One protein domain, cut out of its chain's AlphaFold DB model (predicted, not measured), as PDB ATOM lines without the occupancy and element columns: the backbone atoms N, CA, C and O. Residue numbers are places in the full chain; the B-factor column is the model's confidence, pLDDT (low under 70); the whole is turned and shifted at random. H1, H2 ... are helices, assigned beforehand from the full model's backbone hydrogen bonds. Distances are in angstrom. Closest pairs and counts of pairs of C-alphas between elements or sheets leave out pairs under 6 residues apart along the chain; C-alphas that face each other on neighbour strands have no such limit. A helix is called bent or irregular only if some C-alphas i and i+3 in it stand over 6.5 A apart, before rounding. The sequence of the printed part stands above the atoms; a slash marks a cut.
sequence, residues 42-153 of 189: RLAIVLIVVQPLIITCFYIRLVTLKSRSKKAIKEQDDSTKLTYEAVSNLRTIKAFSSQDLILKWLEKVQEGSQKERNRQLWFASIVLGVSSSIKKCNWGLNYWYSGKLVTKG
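Overview. This is residues 42 to 153 of the 189 residues of the protein "ABC transporter type 1, transmembrane domain containing protein" of Trema orientale (UniProt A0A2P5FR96). A long helical hairpin: H2, the longest helix, runs back beside H1, and the two part toward the loop, where residues 69 to 92 and 103 to 120 stand free. The printed part has 112 residues, all helix in class, with H1 then H2 and no named strand. It is an extended rod of 85 by 20 by 17 A, radius of gyration of the C-alphas 25.0 A.

Arrangement. Start from H2, residues 99 to 151, with a kink of 26 degrees near residue 113. H1, residues 42 to 93, was assigned as one helix by its hydrogen bonds but is bent, C-alphas 49 and 52 being 6.7 A apart; its arms H1a, residues 42 to 49, and H1b, residues 52 to 93, stand at a steep tilt of 45 degrees. H1b and H2 form a hairpin: they touch, closest at the C-alphas of Cys 57 and Ser 131, 6.0 A, at a shallow tilt of 21 degrees, opposite ways. H1a and H2 are close but not clearly touching, closest at the C-alphas of Leu 43 and Ser 146, 7.3 A. O i to N i+4 pairs within hydrogen-bond range number 3 of 4 in H1a, 36 of 38 in H1b and 45 of 49 in H2.

Along the chain. Find C-alpha 99 at (-5.348, -19.993, -3.078); from there H2 runs 75.5 A to C-alpha 151 at (-57.227, -74.235, -11.681). H1a spans 11.5 A from C-alpha 42 at (-61.663, -66.689, -0.535), and H1b 58.8 A.

Size, cuts and confidence. The C-alphas farthest apart, of Ala 95 and Gly 153, are 85.5 A apart. The printed part has no cut, and the link from H1 to H2 is tight. Look at the B-factor column: 23 residues are under 70, among them 90 to 100.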
ATOM      1  N   ARG A  42     -62.949 -66.026  -0.840       69.69
ATOM      2  CA  ARG A  42     -61.663 -66.689  -0.535       69.69
ATOM      3  C   ARG A  42     -60.430 -65.853  -0.905       69.69
ATOM      4  O   ARG A  42     -59.427 -65.916  -0.203       69.69
ATOM      5  N   LEU A  43     -60.501 -65.071  -1.981       67.81
ATOM      6  CA  LEU A  43     -59.456 -64.113  -2.370       67.81
ATOM      7  C   LEU A  43     -59.477 -62.880  -1.462       67.81
ATOM      8  O   LEU A  43     -58.417 -62.383  -1.085       67.81
ATOM      9  N   ALA A  44     -60.668 -62.422  -1.066       71.25
ATOM     10  CA  ALA A  44     -60.831 -61.275  -0.179       71.25
ATOM     11  C   ALA A  44     -60.135 -61.483   1.179       71.25
ATOM     12  O   ALA A  44     -59.453 -60.577   1.653       71.25
ATOM     13  N   ILE A  45     -60.209 -62.685   1.765       74.69
ATOM     14  CA  ILE A  45     -59.506 -63.008   3.023       74.69
ATOM     15  C   ILE A  45     -57.985 -62.851   2.876       74.69
ATOM     16  O   ILE A  45     -57.338 -62.251   3.732       74.69
ATOM     17  N   VAL A  46     -57.403 -63.348   1.780       73.62
ATOM     18  CA  VAL A  46     -55.957 -63.233   1.532       73.62
ATOM     19  C   VAL A  46     -55.549 -61.769   1.372       73.62
ATOM     20  O   VAL A  46     -54.542 -61.347   1.938       73.62
ATOM     21  N   LEU A  47     -56.357 -60.970   0.669       72.19
ATOM     22  CA  LEU A  47     -56.125 -59.533   0.512       72.19
ATOM     23  C   LEU A  47     -56.178 -58.785   1.851       72.19
ATOM     24  O   LEU A  47     -55.354 -57.902   2.081       72.19
ATOM     25  N   ILE A  48     -57.092 -59.162   2.750       76.31
ATOM     26  CA  ILE A  48     -57.193 -58.584   4.098       76.31
ATOM     27  C   ILE A  48     -55.946 -58.907   4.934       76.31
ATOM     28  O   ILE A  48     -55.427 -58.028   5.614       76.31
ATOM     29  N   VAL A  49     -55.415 -60.131   4.850       80.25
ATOM     30  CA  VAL A  49     -54.179 -60.519   5.560       80.25
ATOM     31  C   VAL A  49     -52.947 -59.810   4.987       80.25
ATOM     32  O   VAL A  49     -52.013 -59.469   5.708       80.25
ATOM     33  N   VAL A  50     -52.942 -59.556   3.681       77.12
ATOM     34  CA  VAL A  50     -51.838 -58.905   2.971       77.12
ATOM     35  C   VAL A  50     -51.816 -57.380   3.169       77.12
ATOM     36  O   VAL A  50     -50.739 -56.778   3.194       77.12
ATOM     37  N   GLN A  51     -52.978 -56.746   3.343       78.38
ATOM     38  CA  GLN A  51     -53.134 -55.305   3.587       78.38
ATOM     39  C   GLN A  51     -52.172 -54.716   4.642       78.38
ATOM     40  O   GLN A  51     -51.438 -53.783   4.300       78.38
ATOM     41  N   PRO A  52     -52.074 -55.236   5.884       82.44
ATOM     42  CA  PRO A  52     -51.182 -54.669   6.902       82.44
ATOM     43  C   PRO A  52     -49.701 -54.703   6.496       82.44
ATOM     44  O   PRO A  52     -48.945 -53.778   6.808       82.44
ATOM     45  N   LEU A  53     -49.280 -55.721   5.741       80.75
ATOM     46  CA  LEU A  53     -47.907 -55.834   5.248       80.75
ATOM     47  C   LEU A  53     -47.601 -54.748   4.203       80.75
ATOM     48  O   LEU A  53     -46.546 -54.109   4.250       80.75
ATOM     49  N   ILE A  54     -48.554 -54.473   3.308       78.44
ATOM     50  CA  ILE A  54     -48.446 -53.396   2.313       78.44
ATOM     51  C   ILE A  54     -48.406 -52.027   2.997       78.44
ATOM     52  O   ILE A  54     -47.550 -51.207   2.656       78.44
ATOM     53  N   ILE A  55     -49.291 -51.789   3.971       81.62
ATOM     54  CA  ILE A  55     -49.355 -50.532   4.730       81.62
ATOM     55  C   ILE A  55     -48.022 -50.273   5.437       81.62
ATOM     56  O   ILE A  55     -47.472 -49.177   5.334       81.62
ATOM     57  N   THR A  56     -47.449 -51.297   6.072       79.00
ATOM     58  CA  THR A  56     -46.157 -51.195   6.766       79.00
ATOM     59  C   THR A  56     -45.027 -50.831   5.796       79.00
ATOM     60  O   THR A  56     -44.274 -49.885   6.033       79.00
ATOM     61  N   CYS A  57     -44.938 -51.508   4.646       79.12
ATOM     62  CA  CYS A  57     -43.961 -51.173   3.603       79.12
ATOM     63  C   CYS A  57     -44.156 -49.761   3.031       79.12
ATOM     64  O   CYS A  57     -43.184 -49.066   2.722       79.12
ATOM     65  N   PHE A  58     -45.405 -49.326   2.857       80.38
ATOM     66  CA  PHE A  58     -45.718 -47.988   2.372       80.38
ATOM     67  C   PHE A  58     -45.303 -46.913   3.380       80.38
ATOM     68  O   PHE A  58     -44.682 -45.923   2.995       80.38
ATOM     69  N   TYR A  59     -45.555 -47.145   4.667       80.69
ATOM     70  CA  TYR A  59     -45.155 -46.242   5.739       80.69
ATOM     71  C   TYR A  59     -43.633 -46.067   5.801       80.69
ATOM     72  O   TYR A  59     -43.144 -44.938   5.762       80.69
ATOM     73  N   ILE A  60     -42.871 -47.168   5.785       80.19
ATOM     74  CA  ILE A  60     -41.396 -47.134   5.779       80.19
ATOM     75  C   ILE A  60     -40.872 -46.301   4.604       80.19
ATOM     76  O   ILE A  60     -39.973 -45.469   4.761       80.19
ATOM     77  N   ARG A  61     -41.463 -46.471   3.418       77.25
ATOM     78  CA  ARG A  61     -41.103 -45.680   2.237       77.25
ATOM     79  C   ARG A  61     -41.429 -44.209   2.383       77.25
ATOM     80  O   ARG A  61     -40.580 -43.390   2.050       77.25
ATOM     81  N   LEU A  62     -42.632 -43.877   2.844       78.19
ATOM     82  CA  LEU A  62     -43.049 -42.492   3.037       78.19
ATOM     83  C   LEU A  62     -42.143 -41.779   4.036       78.19
ATOM     84  O   LEU A  62     -41.691 -40.670   3.764       78.19
ATOM     85  N   VAL A  63     -41.832 -42.423   5.162       79.19
ATOM     86  CA  VAL A  63     -40.927 -41.875   6.179       79.19
ATOM     87  C   VAL A  63     -39.530 -41.666   5.602       79.19
ATOM     88  O   VAL A  63     -38.958 -40.585   5.756       79.19
ATOM     89  N   THR A  64     -39.006 -42.653   4.869       77.00
ATOM     90  CA  THR A  64     -37.693 -42.553   4.214       77.00
ATOM     91  C   THR A  64     -37.666 -41.411   3.200       77.00
ATOM     92  O   THR A  64     -36.744 -40.597   3.215       77.00
ATOM     93  N   LEU A  65     -38.694 -41.301   2.355       76.38
ATOM     94  CA  LEU A  65     -38.792 -40.272   1.322       76.38
ATOM     95  C   LEU A  65     -38.954 -38.872   1.924       76.38
ATOM     96  O   LEU A  65     -38.310 -37.930   1.471       76.38
ATOM     97  N   LYS A  66     -39.759 -38.727   2.980       73.25
ATOM     98  CA  LYS A  66     -39.962 -37.448   3.672       73.25
ATOM     99  C   LYS A  66     -38.695 -36.992   4.396       73.25
ATOM    100  O   LYS A  66     -38.347 -35.817   4.336       73.25
ATOM    101  N   SER A  67     -37.988 -37.917   5.045       74.56
ATOM    102  CA  SER A  67     -36.685 -37.652   5.668       74.56
ATOM    103  C   SER A  67     -35.646 -37.222   4.624       74.56
ATOM    104  O   SER A  67     -34.944 -36.229   4.813       74.56
ATOM    105  N   ARG A  68     -35.620 -37.906   3.472       68.31
ATOM    106  CA  ARG A  68     -34.769 -37.584   2.317       68.31
ATOM    107  C   ARG A  68     -35.069 -36.218   1.722       68.31
ATOM    108  O   ARG A  68     -34.143 -35.449   1.526       68.31
ATOM    109  N   SER A  69     -36.338 -35.908   1.474       75.88
ATOM    110  CA  SER A  69     -36.757 -34.623   0.909       75.88
ATOM    111  C   SER A  69     -36.349 -33.459   1.813       75.88
ATOM    112  O   SER A  69     -35.757 -32.502   1.333       75.88
ATOM    113  N   LYS A  70     -36.541 -33.579   3.134       74.31
ATOM    114  CA  LYS A  70     -36.082 -32.558   4.090       74.31
ATOM    115  C   LYS A  70     -34.564 -32.375   4.088       74.31
ATOM    116  O   LYS A  70     -34.102 -31.244   4.179       74.31
ATOM    117  N   LYS A  71     -33.800 -33.470   4.020       74.94
ATOM    118  CA  LYS A  71     -32.333 -33.404   3.934       74.94
ATOM    119  C   LYS A  71     -31.876 -32.776   2.620       74.94
ATOM    120  O   LYS A  71     -31.056 -31.877   2.660       74.94
ATOM    121  N   ALA A  72     -32.464 -33.181   1.497       70.25
ATOM    122  CA  ALA A  72     -32.139 -32.646   0.180       70.25
ATOM    123  C   ALA A  72     -32.425 -31.142   0.080       70.25
ATOM    124  O   ALA A  72     -31.596 -30.411  -0.440       70.25
ATOM    125  N   ILE A  73     -33.554 -30.671   0.625       75.00
ATOM    126  CA  ILE A  73     -33.879 -29.236   0.657       75.00
ATOM    127  C   ILE A  73     -32.846 -28.468   1.490       75.00
ATOM    128  O   ILE A  73     -32.337 -27.454   1.034       75.00
ATOM    129  N   LYS A  74     -32.474 -28.972   2.675       76.00
ATOM    130  CA  LYS A  74     -31.448 -28.329   3.513       76.00
ATOM    131  C   LYS A  74     -30.072 -28.300   2.847       76.00
ATOM    132  O   LYS A  74     -29.428 -27.262   2.843       76.00
ATOM    133  N   GLU A  75     -29.637 -29.422   2.277       72.06
ATOM    134  CA  GLU A  75     -28.364 -29.508   1.550       72.06
ATOM    135  C   GLU A  75     -28.352 -28.569   0.336       72.06
ATOM    136  O   GLU A  75     -27.325 -27.954   0.044       72.06
ATOM    137  N   GLN A  76     -29.491 -28.419  -0.347       68.50
ATOM    138  CA  GLN A  76     -29.654 -27.482  -1.454       68.50
ATOM    139  C   GLN A  76     -29.560 -26.027  -0.977       68.50
ATOM    140  O   GLN A  76     -28.805 -25.257  -1.564       68.50
ATOM    141  N   ASP A  77     -30.264 -25.664   0.099       79.81
ATOM    142  CA  ASP A  77     -30.225 -24.317   0.680       79.81
ATOM    143  C   ASP A  77     -28.814 -23.943   1.152       79.81
ATOM    144  O   ASP A  77     -28.339 -22.840   0.877       79.81
ATOM    145  N   ASP A  78     -28.117 -24.865   1.824       77.81
ATOM    146  CA  ASP A  78     -26.748 -24.651   2.297       77.81
ATOM    147  C   ASP A  78     -25.763 -24.531   1.126       77.81
ATOM    148  O   ASP A  78     -24.919 -23.638   1.122       77.81
ATOM    149  N   SER A  79     -25.905 -25.358   0.083       75.44
ATOM    150  CA  SER A  79     -25.083 -25.260  -1.133       75.44
ATOM    151  C   SER A  79     -25.300 -23.932  -1.855       75.44
ATOM    152  O   SER A  79     -24.350 -23.307  -2.330       75.44
ATOM    153  N   THR A  80     -26.548 -23.473  -1.921       81.81
ATOM    154  CA  THR A  80     -26.906 -22.186  -2.508       81.81
ATOM    155  C   THR A  80     -26.317 -21.030  -1.693       81.81
ATOM    156  O   THR A  80     -25.680 -20.154  -2.276       81.81
ATOM    157  N   LYS A  81     -26.416 -21.052  -0.355       82.81
ATOM    158  CA  LYS A  81     -25.766 -20.062   0.527       82.81
ATOM    159  C   LYS A  81     -24.248 -20.051   0.379       82.81
ATOM    160  O   LYS A  81     -23.677 -18.985   0.178       82.81
ATOM    161  N   LEU A  82     -23.610 -21.222   0.399       76.31
ATOM    162  CA  LEU A  82     -22.168 -21.359   0.191       76.31
ATOM    163  C   LEU A  82     -21.746 -20.836  -1.182       76.31
ATOM    164  O   LEU A  82     -20.705 -20.201  -1.297       76.31
ATOM    165  N   THR A  83     -22.557 -21.045  -2.220       77.06
ATOM    166  CA  THR A  83     -22.297 -20.481  -3.552       77.06
ATOM    167  C   THR A  83     -22.381 -18.955  -3.525       77.06
ATOM    168  O   THR A  83     -21.511 -18.292  -4.086       77.06
ATOM    169  N   TYR A  84     -23.370 -18.372  -2.840       82.38
ATOM    170  CA  TYR A  84     -23.472 -16.918  -2.676       82.38
ATOM    171  C   TYR A  84     -22.294 -16.326  -1.880       82.38
ATOM    172  O   TYR A  84     -21.723 -15.306  -2.277       82.38
ATOM    173  N   GLU A  85     -21.876 -16.975  -0.793       78.94
ATOM    174  CA  GLU A  85     -20.701 -16.578  -0.004       78.94
ATOM    175  C   GLU A  85     -19.397 -16.739  -0.794       78.94
ATOM    176  O   GLU A  85     -18.543 -15.856  -0.782       78.94
ATOM    177  N   ALA A  86     -19.243 -17.829  -1.546       74.50
ATOM    178  CA  ALA A  86     -18.076 -18.049  -2.388       74.50
ATOM    179  C   ALA A  86     -17.993 -17.008  -3.509       74.50
ATOM    180  O   ALA A  86     -16.927 -16.444  -3.719       74.50
ATOM    181  N   VAL A  87     -19.101 -16.702  -4.196       78.06
ATOM    182  CA  VAL A  87     -19.145 -15.694  -5.271       78.06
ATOM    183  C   VAL A  87     -18.836 -14.291  -4.740       78.06
ATOM    184  O   VAL A  87     -18.108 -13.543  -5.395       78.06
ATOM    185  N   SER A  88     -19.324 -13.938  -3.547       76.12
ATOM    186  CA  SER A  88     -19.009 -12.650  -2.909       76.12
ATOM    187  C   SER A  88     -17.552 -12.565  -2.436       76.12
ATOM    188  O   SER A  88     -16.898 -11.545  -2.656       76.12
ATOM    189  N   ASN A  89     -16.996 -13.654  -1.896       70.12
ATOM    190  CA  ASN A  89     -15.601 -13.722  -1.451       70.12
ATOM    191  C   ASN A  89     -14.592 -13.962  -2.585       70.12
ATOM    192  O   ASN A  89     -13.404 -13.708  -2.400       70.12
ATOM    193  N   LEU A  90     -15.019 -14.383  -3.780       67.88
ATOM    194  CA  LEU A  90     -14.143 -14.618  -4.938       67.88
ATOM    195  C   LEU A  90     -13.401 -13.344  -5.371       67.88
ATOM    196  O   LEU A  90     -12.254 -13.407  -5.820       67.88
ATOM    197  N   ARG A  91     -14.032 -12.177  -5.183       68.31
ATOM    198  CA  ARG A  91     -13.412 -10.862  -5.411       68.31
ATOM    199  C   ARG A  91     -12.309 -10.563  -4.386       68.31
ATOM    200  O   ARG A  91     -11.313  -9.943  -4.743       68.31
ATOM    201  N   THR A  92     -12.453 -11.063  -3.159       68.44
ATOM    202  CA  THR A  92     -11.493 -10.921  -2.051       68.44
ATOM    203  C   THR A  92     -10.348 -11.934  -2.151       68.44
ATOM    204  O   THR A  92      -9.195 -11.585  -1.924       68.44
ATOM    205  N   ILE A  93     -10.627 -13.171  -2.574       61.72
ATOM    206  CA  ILE A  93      -9.617 -14.226  -2.779       61.72
ATOM    207  C   ILE A  93      -8.715 -13.898  -3.974       61.72
ATOM    208  O   ILE A  93      -7.518 -14.144  -3.919       61.72
ATOM    209  N   LYS A  94      -9.239 -13.273  -5.040       58.88
ATOM    210  CA  LYS A  94      -8.377 -12.719  -6.102       58.88
ATOM    211  C   LYS A  94      -7.464 -11.589  -5.604       58.88
ATOM    212  O   LYS A  94      -6.445 -11.337  -6.236       58.88
ATOM    213  N   ALA A  95      -7.818 -10.917  -4.506       60.19
ATOM    214  CA  ALA A  95      -7.010  -9.855  -3.907       60.19
ATOM    215  C   ALA A  95      -5.965 -10.379  -2.896       60.19
ATOM    216  O   ALA A  95      -4.943  -9.731  -2.698       60.19
ATOM    217  N   PHE A  96      -6.182 -11.553  -2.290       60.34
ATOM    218  CA  PHE A  96      -5.241 -12.224  -1.383       60.34
ATOM    219  C   PHE A  96      -4.647 -13.468  -2.063       60.34
ATOM    220  O   PHE A  96      -5.300 -14.502  -2.154       60.34
ATOM    221  N   SER A  97      -3.397 -13.390  -2.523       60.84
ATOM    222  CA  SER A  97      -2.657 -14.452  -3.237       60.84
ATOM    223  C   SER A  97      -2.349 -15.713  -2.385       60.84
ATOM    224  O   SER A  97      -1.193 -16.088  -2.213       60.84
ATOM    225  N   SER A  98      -3.357 -16.371  -1.802       62.25
ATOM    226  CA  SER A  98      -3.244 -17.574  -0.949       62.25
ATOM    227  C   SER A  98      -4.301 -18.634  -1.296       62.25
ATOM    228  O   SER A  98      -5.021 -19.140  -0.436       62.25
ATOM    229  N   GLN A  99      -4.401 -18.986  -2.579       65.31
ATOM    230  CA  GLN A  99      -5.348 -19.993  -3.078       65.31
ATOM    231  C   GLN A  99      -5.014 -21.425  -2.612       65.31
ATOM    232  O   GLN A  99      -5.925 -22.190  -2.292       65.31
ATOM    233  N   ASP A 100      -3.730 -21.776  -2.501       69.94
ATOM    234  CA  ASP A 100      -3.294 -23.157  -2.236       69.94
ATOM    235  C   ASP A 100      -3.624 -23.665  -0.824       69.94
ATOM    236  O   ASP A 100      -3.963 -24.837  -0.633       69.94
ATOM    237  N   LEU A 101      -3.567 -22.792   0.185       72.31
ATOM    238  CA  LEU A 101      -3.896 -23.156   1.570       72.31
ATOM    239  C   LEU A 101      -5.398 -23.409   1.750       72.31
ATOM    240  O   LEU A 101      -5.786 -24.322   2.481       72.31
ATOM    241  N   ILE A 102      -6.237 -22.636   1.054       69.75
ATOM    242  CA  ILE A 102      -7.697 -22.767   1.099       69.75
ATOM    243  C   ILE A 102      -8.137 -24.040   0.367       69.75
ATOM    244  O   ILE A 102      -8.976 -24.775   0.885       69.75
ATOM    245  N   LEU A 103      -7.527 -24.354  -0.784       71.12
ATOM    246  CA  LEU A 103      -7.805 -25.584  -1.537       71.12
ATOM    247  C   LEU A 103      -7.512 -26.849  -0.719       71.12
ATOM    248  O   LEU A 103      -8.372 -27.725  -0.634       71.12
ATOM    249  N   LYS A 104      -6.359 -26.912  -0.038       75.50
ATOM    250  CA  LYS A 104      -6.022 -28.040   0.852       75.50
ATOM    251  C   LYS A 104      -7.008 -28.209   2.007       75.50
ATOM    252  O   LYS A 104      -7.298 -29.331   2.422       75.50
ATOM    253  N   TRP A 105      -7.520 -27.107   2.551       73.75
ATOM    254  CA  TRP A 105      -8.511 -27.152   3.626       73.75
ATOM    255  C   TRP A 105      -9.869 -27.663   3.127       73.75
ATOM    256  O   TRP A 105     -10.507 -28.480   3.791       73.75
ATOM    257  N   LEU A 106     -10.281 -27.232   1.933       69.44
ATOM    258  CA  LEU A 106     -11.536 -27.631   1.295       69.44
ATOM    259  C   LEU A 106     -11.521 -29.119   0.914       69.44
ATOM    260  O   LEU A 106     -12.482 -29.832   1.190       69.44
ATOM    261  N   GLU A 107     -10.401 -29.613   0.381       73.38
ATOM    262  CA  GLU A 107     -10.193 -31.031   0.064       73.38
ATOM    263  C   GLU A 107     -10.333 -31.917   1.315       73.38
ATOM    264  O   GLU A 107     -11.078 -32.901   1.313       73.38
ATOM    265  N   LYS A 108      -9.734 -31.496   2.436       74.88
ATOM    266  CA  LYS A 108      -9.805 -32.219   3.713       74.88
ATOM    267  C   LYS A 108     -11.216 -32.257   4.313       74.88
ATOM    268  O   LYS A 108     -11.628 -33.279   4.861       74.88
ATOM    269  N   VAL A 109     -11.975 -31.164   4.205       67.50
ATOM    270  CA  VAL A 109     -13.385 -31.111   4.645       67.50
ATOM    271  C   VAL A 109     -14.275 -31.956   3.726       67.50
ATOM    272  O   VAL A 109     -15.210 -32.619   4.187       67.50
ATOM    273  N   GLN A 110     -13.962 -31.992   2.430       68.19
ATOM    274  CA  GLN A 110     -14.713 -32.750   1.441       68.19
ATOM    275  C   GLN A 110     -14.589 -34.264   1.663       68.19
ATOM    276  O   GLN A 110     -15.603 -34.959   1.615       68.19
ATOM    277  N   GLU A 111     -13.405 -34.792   1.974       71.62
ATOM    278  CA  GLU A 111     -13.213 -36.234   2.209       71.62
ATOM    279  C   GLU A 111     -14.049 -36.790   3.376       71.62
ATOM    280  O   GLU A 111     -14.626 -37.880   3.265       71.62
ATOM    281  N   GLY A 112     -14.166 -36.037   4.475       67.38
ATOM    282  CA  GLY A 112     -14.983 -36.419   5.633       67.38
ATOM    283  C   GLY A 112     -16.479 -36.482   5.301       67.38
ATOM    284  O   GLY A 112     -17.141 -37.484   5.577       67.38
ATOM    285  N   SER A 113     -16.987 -35.456   4.613       63.19
ATOM    286  CA  SER A 113     -18.392 -35.372   4.184       63.19
ATOM    287  C   SER A 113     -18.763 -36.464   3.168       63.19
ATOM    288  O   SER A 113     -19.850 -37.048   3.220       63.19
ATOM    289  N   GLN A 114     -17.842 -36.821   2.267       69.56
ATOM    290  CA  GLN A 114     -18.084 -37.815   1.217       69.56
ATOM    291  C   GLN A 114     -18.347 -39.224   1.766       69.56
ATOM    292  O   GLN A 114     -19.273 -39.897   1.305       69.56
ATOM    293  N   LYS A 115     -17.591 -39.681   2.774       72.62
ATOM    294  CA  LYS A 115     -17.777 -41.024   3.362       72.62
ATOM    295  C   LYS A 115     -19.125 -41.168   4.068       72.62
ATOM    296  O   LYS A 115     -19.821 -42.170   3.872       72.62
ATOM    297  N   GLU A 116     -19.516 -40.170   4.854       71.12
ATOM    298  CA  GLU A 116     -20.799 -40.179   5.559       71.12
ATOM    299  C   GLU A 116     -21.976 -40.096   4.586       71.12
ATOM    300  O   GLU A 116     -22.941 -40.859   4.715       71.12
ATOM    301  N   ARG A 117     -21.872 -39.243   3.559       65.12
ATOM    302  CA  ARG A 117     -22.896 -39.106   2.520       65.12
ATOM    303  C   ARG A 117     -23.057 -40.398   1.724       65.12
ATOM    304  O   ARG A 117     -24.185 -40.846   1.516       65.12
ATOM    305  N   ASN A 118     -21.954 -41.057   1.360       75.50
ATOM    306  CA  ASN A 118     -21.998 -42.329   0.641       75.50
ATOM    307  C   ASN A 118     -22.667 -43.423   1.489       75.50
ATOM    308  O   ASN A 118     -23.591 -44.089   1.027       75.50
ATOM    309  N   ARG A 119     -22.304 -43.552   2.772       76.06
ATOM    310  CA  ARG A 119     -22.936 -44.530   3.676       76.06
ATOM    311  C   ARG A 119     -24.437 -44.281   3.828       76.06
ATOM    312  O   ARG A 119     -25.225 -45.223   3.746       76.06
ATOM    313  N   GLN A 120     -24.856 -43.025   3.990       73.62
ATOM    314  CA  GLN A 120     -26.278 -42.680   4.045       73.62
ATOM    315  C   GLN A 120     -26.996 -43.017   2.731       73.62
ATOM    316  O   GLN A 120     -28.099 -43.569   2.766       73.62
ATOM    317  N   LEU A 121     -26.393 -42.717   1.576       77.44
ATOM    318  CA  LEU A 121     -26.929 -43.040   0.249       77.44
ATOM    319  C   LEU A 121     -27.166 -44.544   0.089       77.44
ATOM    320  O   LEU A 121     -28.301 -44.929  -0.191       77.44
ATOM    321  N   TRP A 122     -26.158 -45.371   0.369       82.38
ATOM    322  CA  TRP A 122     -26.256 -46.832   0.311       82.38
ATOM    323  C   TRP A 122     -27.380 -47.385   1.190       82.38
ATOM    324  O   TRP A 122     -28.213 -48.153   0.705       82.38
ATOM    325  N   PHE A 123     -27.471 -46.944   2.449       79.88
ATOM    326  CA  PHE A 123     -28.523 -47.399   3.362       79.88
ATOM    327  C   PHE A 123     -29.931 -47.127   2.826       79.88
ATOM    328  O   PHE A 123     -30.786 -48.009   2.861       79.88
ATOM    329  N   ALA A 124     -30.198 -45.935   2.290       78.50
ATOM    330  CA  ALA A 124     -31.533 -45.673   1.759       78.50
ATOM    331  C   ALA A 124     -31.801 -46.364   0.427       78.50
ATOM    332  O   ALA A 124     -32.944 -46.742   0.184       78.50
ATOM    333  N   SER A 125     -30.789 -46.543  -0.423       82.62
ATOM    334  CA  SER A 125     -30.940 -47.330  -1.649       82.62
ATOM    335  C   SER A 125     -31.346 -48.765  -1.318       82.62
ATOM    336  O   SER A 125     -32.287 -49.287  -1.915       82.62
ATOM    337  N   ILE A 126     -30.731 -49.364  -0.294       87.00
ATOM    338  CA  ILE A 126     -31.102 -50.689   0.219       87.00
ATOM    339  C   ILE A 126     -32.535 -50.678   0.761       87.00
ATOM    340  O   ILE A 126     -33.348 -51.497   0.342       87.00
ATOM    341  N   VAL A 127     -32.891 -49.727   1.631       82.94
ATOM    342  CA  VAL A 127     -34.244 -49.643   2.216       82.94
ATOM    343  C   VAL A 127     -35.321 -49.474   1.139       82.94
ATOM    344  O   VAL A 127     -36.348 -50.159   1.162       82.94
ATOM    345  N   LEU A 128     -35.098 -48.594   0.162       81.31
ATOM    346  CA  LEU A 128     -36.033 -48.365  -0.940       81.31
ATOM    347  C   LEU A 128     -36.108 -49.564  -1.890       81.31
ATOM    348  O   LEU A 128     -37.204 -49.888  -2.359       81.31
ATOM    349  N   GLY A 129     -34.974 -50.221  -2.148       85.25
ATOM    350  CA  GLY A 129     -34.861 -51.423  -2.970       85.25
ATOM    351  C   GLY A 129     -35.588 -52.615  -2.352       85.25
ATOM    352  O   GLY A 129     -36.485 -53.176  -2.979       85.25
ATOM    353  N   VAL A 130     -35.306 -52.933  -1.088       85.75
ATOM    354  CA  VAL A 130     -35.983 -54.000  -0.326       85.75
ATOM    355  C   VAL A 130     -37.489 -53.748  -0.273       85.75
ATOM    356  O   VAL A 130     -38.288 -54.619  -0.617       85.75
ATOM    357  N   SER A 131     -37.895 -52.511   0.019       81.31
ATOM    358  CA  SER A 131     -39.309 -52.130   0.002       81.31
ATOM    359  C   SER A 131     -39.943 -52.239  -1.397       81.31
ATOM    360  O   SER A 131     -41.168 -52.177  -1.531       81.31
ATOM    361  N   SER A 132     -39.167 -52.268  -2.492       80.81
ATOM    362  CA  SER A 132     -39.666 -52.440  -3.883       80.81
ATOM    363  C   SER A 132     -39.872 -53.899  -4.181       80.81
ATOM    364  O   SER A 132     -40.934 -54.270  -4.681       80.81
ATOM    365  N   SER A 133     -38.886 -54.708  -3.819       85.38
ATOM    366  CA  SER A 133     -38.916 -56.148  -3.992       85.38
ATOM    367  C   SER A 133     -40.074 -56.776  -3.223       85.38
ATOM    368  O   SER A 133     -40.830 -57.539  -3.816       85.38
ATOM    369  N   ILE A 134     -40.309 -56.378  -1.966       82.12
ATOM    370  CA  ILE A 134     -41.430 -56.902  -1.163       82.12
ATOM    371  C   ILE A 134     -42.785 -56.602  -1.825       82.12
ATOM    372  O   ILE A 134     -43.620 -57.495  -1.948       82.12
ATOM    373  N   LYS A 135     -42.994 -55.377  -2.332       78.38
ATOM    374  CA  LYS A 135     -44.235 -55.019  -3.047       78.38
ATOM    375  C   LYS A 135     -44.444 -55.857  -4.312       78.38
ATOM    376  O   LYS A 135     -45.556 -56.307  -4.565       78.38
ATOM    377  N   LYS A 136     -43.385 -56.073  -5.103       81.62
ATOM    378  CA  LYS A 136     -43.459 -56.892  -6.326       81.62
ATOM    379  C   LYS A 136     -43.685 -58.374  -6.011       81.62
ATOM    380  O   LYS A 136     -44.501 -59.012  -6.666       81.62
ATOM    381  N   CYS A 137     -43.018 -58.902  -4.985       85.56
ATOM    382  CA  CYS A 137     -43.213 -60.269  -4.505       85.56
ATOM    383  C   CYS A 137     -44.661 -60.495  -4.050       85.56
ATOM    384  O   CYS A 137     -45.276 -61.495  -4.406       85.56
ATOM    385  N   ASN A 138     -45.240 -59.518  -3.349       82.62
ATOM    386  CA  ASN A 138     -46.636 -59.563  -2.940       82.62
ATOM    387  C   ASN A 138     -47.602 -59.647  -4.134       82.62
ATOM    388  O   ASN A 138     -48.526 -60.458  -4.125       82.62
ATOM    389  N   TRP A 139     -47.362 -58.860  -5.186       81.12
ATOM    390  CA  TRP A 139     -48.113 -58.973  -6.439       81.12
ATOM    391  C   TRP A 139     -47.975 -60.373  -7.052       81.12
ATOM    392  O   TRP A 139     -48.980 -60.988  -7.397       81.12
ATOM    393  N   GLY A 140     -46.759 -60.924  -7.105       85.50
ATOM    394  CA  GLY A 140     -46.514 -62.286  -7.594       85.50
ATOM    395  C   GLY A 140     -47.280 -63.363  -6.817       85.50
ATOM    396  O   GLY A 140     -47.926 -64.215  -7.426       85.50
ATOM    397  N   LEU A 141     -47.283 -63.290  -5.482       82.81
ATOM    398  CA  LEU A 141     -48.048 -64.200  -4.621       82.81
ATOM    399  C   LEU A 141     -49.559 -64.099  -4.871       82.81
ATOM    400  O   LEU A 141     -50.235 -65.126  -4.944       82.81
ATOM    401  N   ASN A 142     -50.083 -62.882  -5.055       79.31
ATOM    402  CA  ASN A 142     -51.493 -62.667  -5.386       79.31
ATOM    403  C   ASN A 142     -51.867 -63.299  -6.733       79.31
ATOM    404  O   ASN A 142     -52.890 -63.980  -6.820       79.31
ATOM    405  N   TYR A 143     -51.043 -63.130  -7.771       82.06
ATOM    406  CA  TYR A 143     -51.289 -63.757  -9.074       82.06
ATOM    407  C   TYR A 143     -51.212 -65.279  -9.008       82.06
ATOM    408  O   TYR A 143     -52.089 -65.954  -9.545       82.06
ATOM    409  N   TRP A 144     -50.210 -65.828  -8.318       85.31
ATOM    410  CA  TRP A 144     -50.078 -67.272  -8.140       85.31
ATOM    411  C   TRP A 144     -51.295 -67.865  -7.420       85.31
ATOM    412  O   TRP A 144     -51.864 -68.862  -7.867       85.31
ATOM    413  N   TYR A 145     -51.747 -67.219  -6.341       82.25
ATOM    414  CA  TYR A 145     -52.930 -67.655  -5.605       82.25
ATOM    415  C   TYR A 145     -54.212 -67.532  -6.440       82.25
ATOM    416  O   TYR A 145     -55.029 -68.452  -6.448       82.25
ATOM    417  N   SER A 146     -54.358 -66.442  -7.199       78.50
ATOM    418  CA  SER A 146     -55.478 -66.244  -8.130       78.50
ATOM    419  C   SER A 146     -55.520 -67.346  -9.191       78.50
ATOM    420  O   SER A 146     -56.570 -67.943  -9.411       78.50
ATOM    421  N   GLY A 147     -54.369 -67.688  -9.783       82.38
ATOM    422  CA  GLY A 147     -54.245 -68.791 -10.739       82.38
ATOM    423  C   GLY A 147     -54.606 -70.142 -10.120       82.38
ATOM    424  O   GLY A 147     -55.400 -70.887 -10.687       82.38
ATOM    425  N   LYS A 148     -54.125 -70.423  -8.902       84.12
ATOM    426  CA  LYS A 148     -54.460 -71.653  -8.166       84.12
ATOM    427  C   LYS A 148     -55.963 -71.793  -7.904       84.12
ATOM    428  O   LYS A 148     -56.477 -72.910  -7.887       84.12
ATOM    429  N   LEU A 149     -56.670 -70.684  -7.692       79.94
ATOM    430  CA  LEU A 149     -58.118 -70.676  -7.472       79.94
ATOM    431  C   LEU A 149     -58.904 -70.952  -8.764       79.94
ATOM    432  O   LEU A 149     -59.925 -71.640  -8.713       79.94
ATOM    433  N   VAL A 150     -58.383 -70.492  -9.906       83.31
ATOM    434  CA  VAL A 150     -58.916 -70.786 -11.246       83.31
ATOM    435  C   VAL A 150     -58.709 -72.256 -11.611       83.31
ATOM    436  O   VAL A 150     -59.655 -72.914 -12.032       83.31
ATOM    437  N   THR A 151     -57.515 -72.816 -11.383       81.69
ATOM    438  CA  THR A 151     -57.227 -74.235 -11.681       81.69
ATOM    439  C   THR A 151     -58.102 -75.194 -10.872       81.69
ATOM    440  O   THR A 151     -58.435 -76.275 -11.342       81.69
ATOM    441  N   LYS A 152     -58.509 -74.797  -9.661       82.25
ATOM    442  CA  LYS A 152     -59.426 -75.577  -8.814       82.25
ATOM    443  C   LYS A 152     -60.910 -75.414  -9.182       82.25
ATOM    444  O   LYS A 152     -61.751 -75.984  -8.497       82.25
ATOM    445  N   GLY A 153     -61.240 -74.625 -10.207       79.31
ATOM    446  CA  GLY A 153     -62.611 -74.441 -10.693       79.31
ATOM    447  C   GLY A 153     -63.512 -73.578  -9.804       79.31
ATOM    448  O   GLY A 153     -64.705 -73.487 -10.066       79.31
TER     449      GLY A 153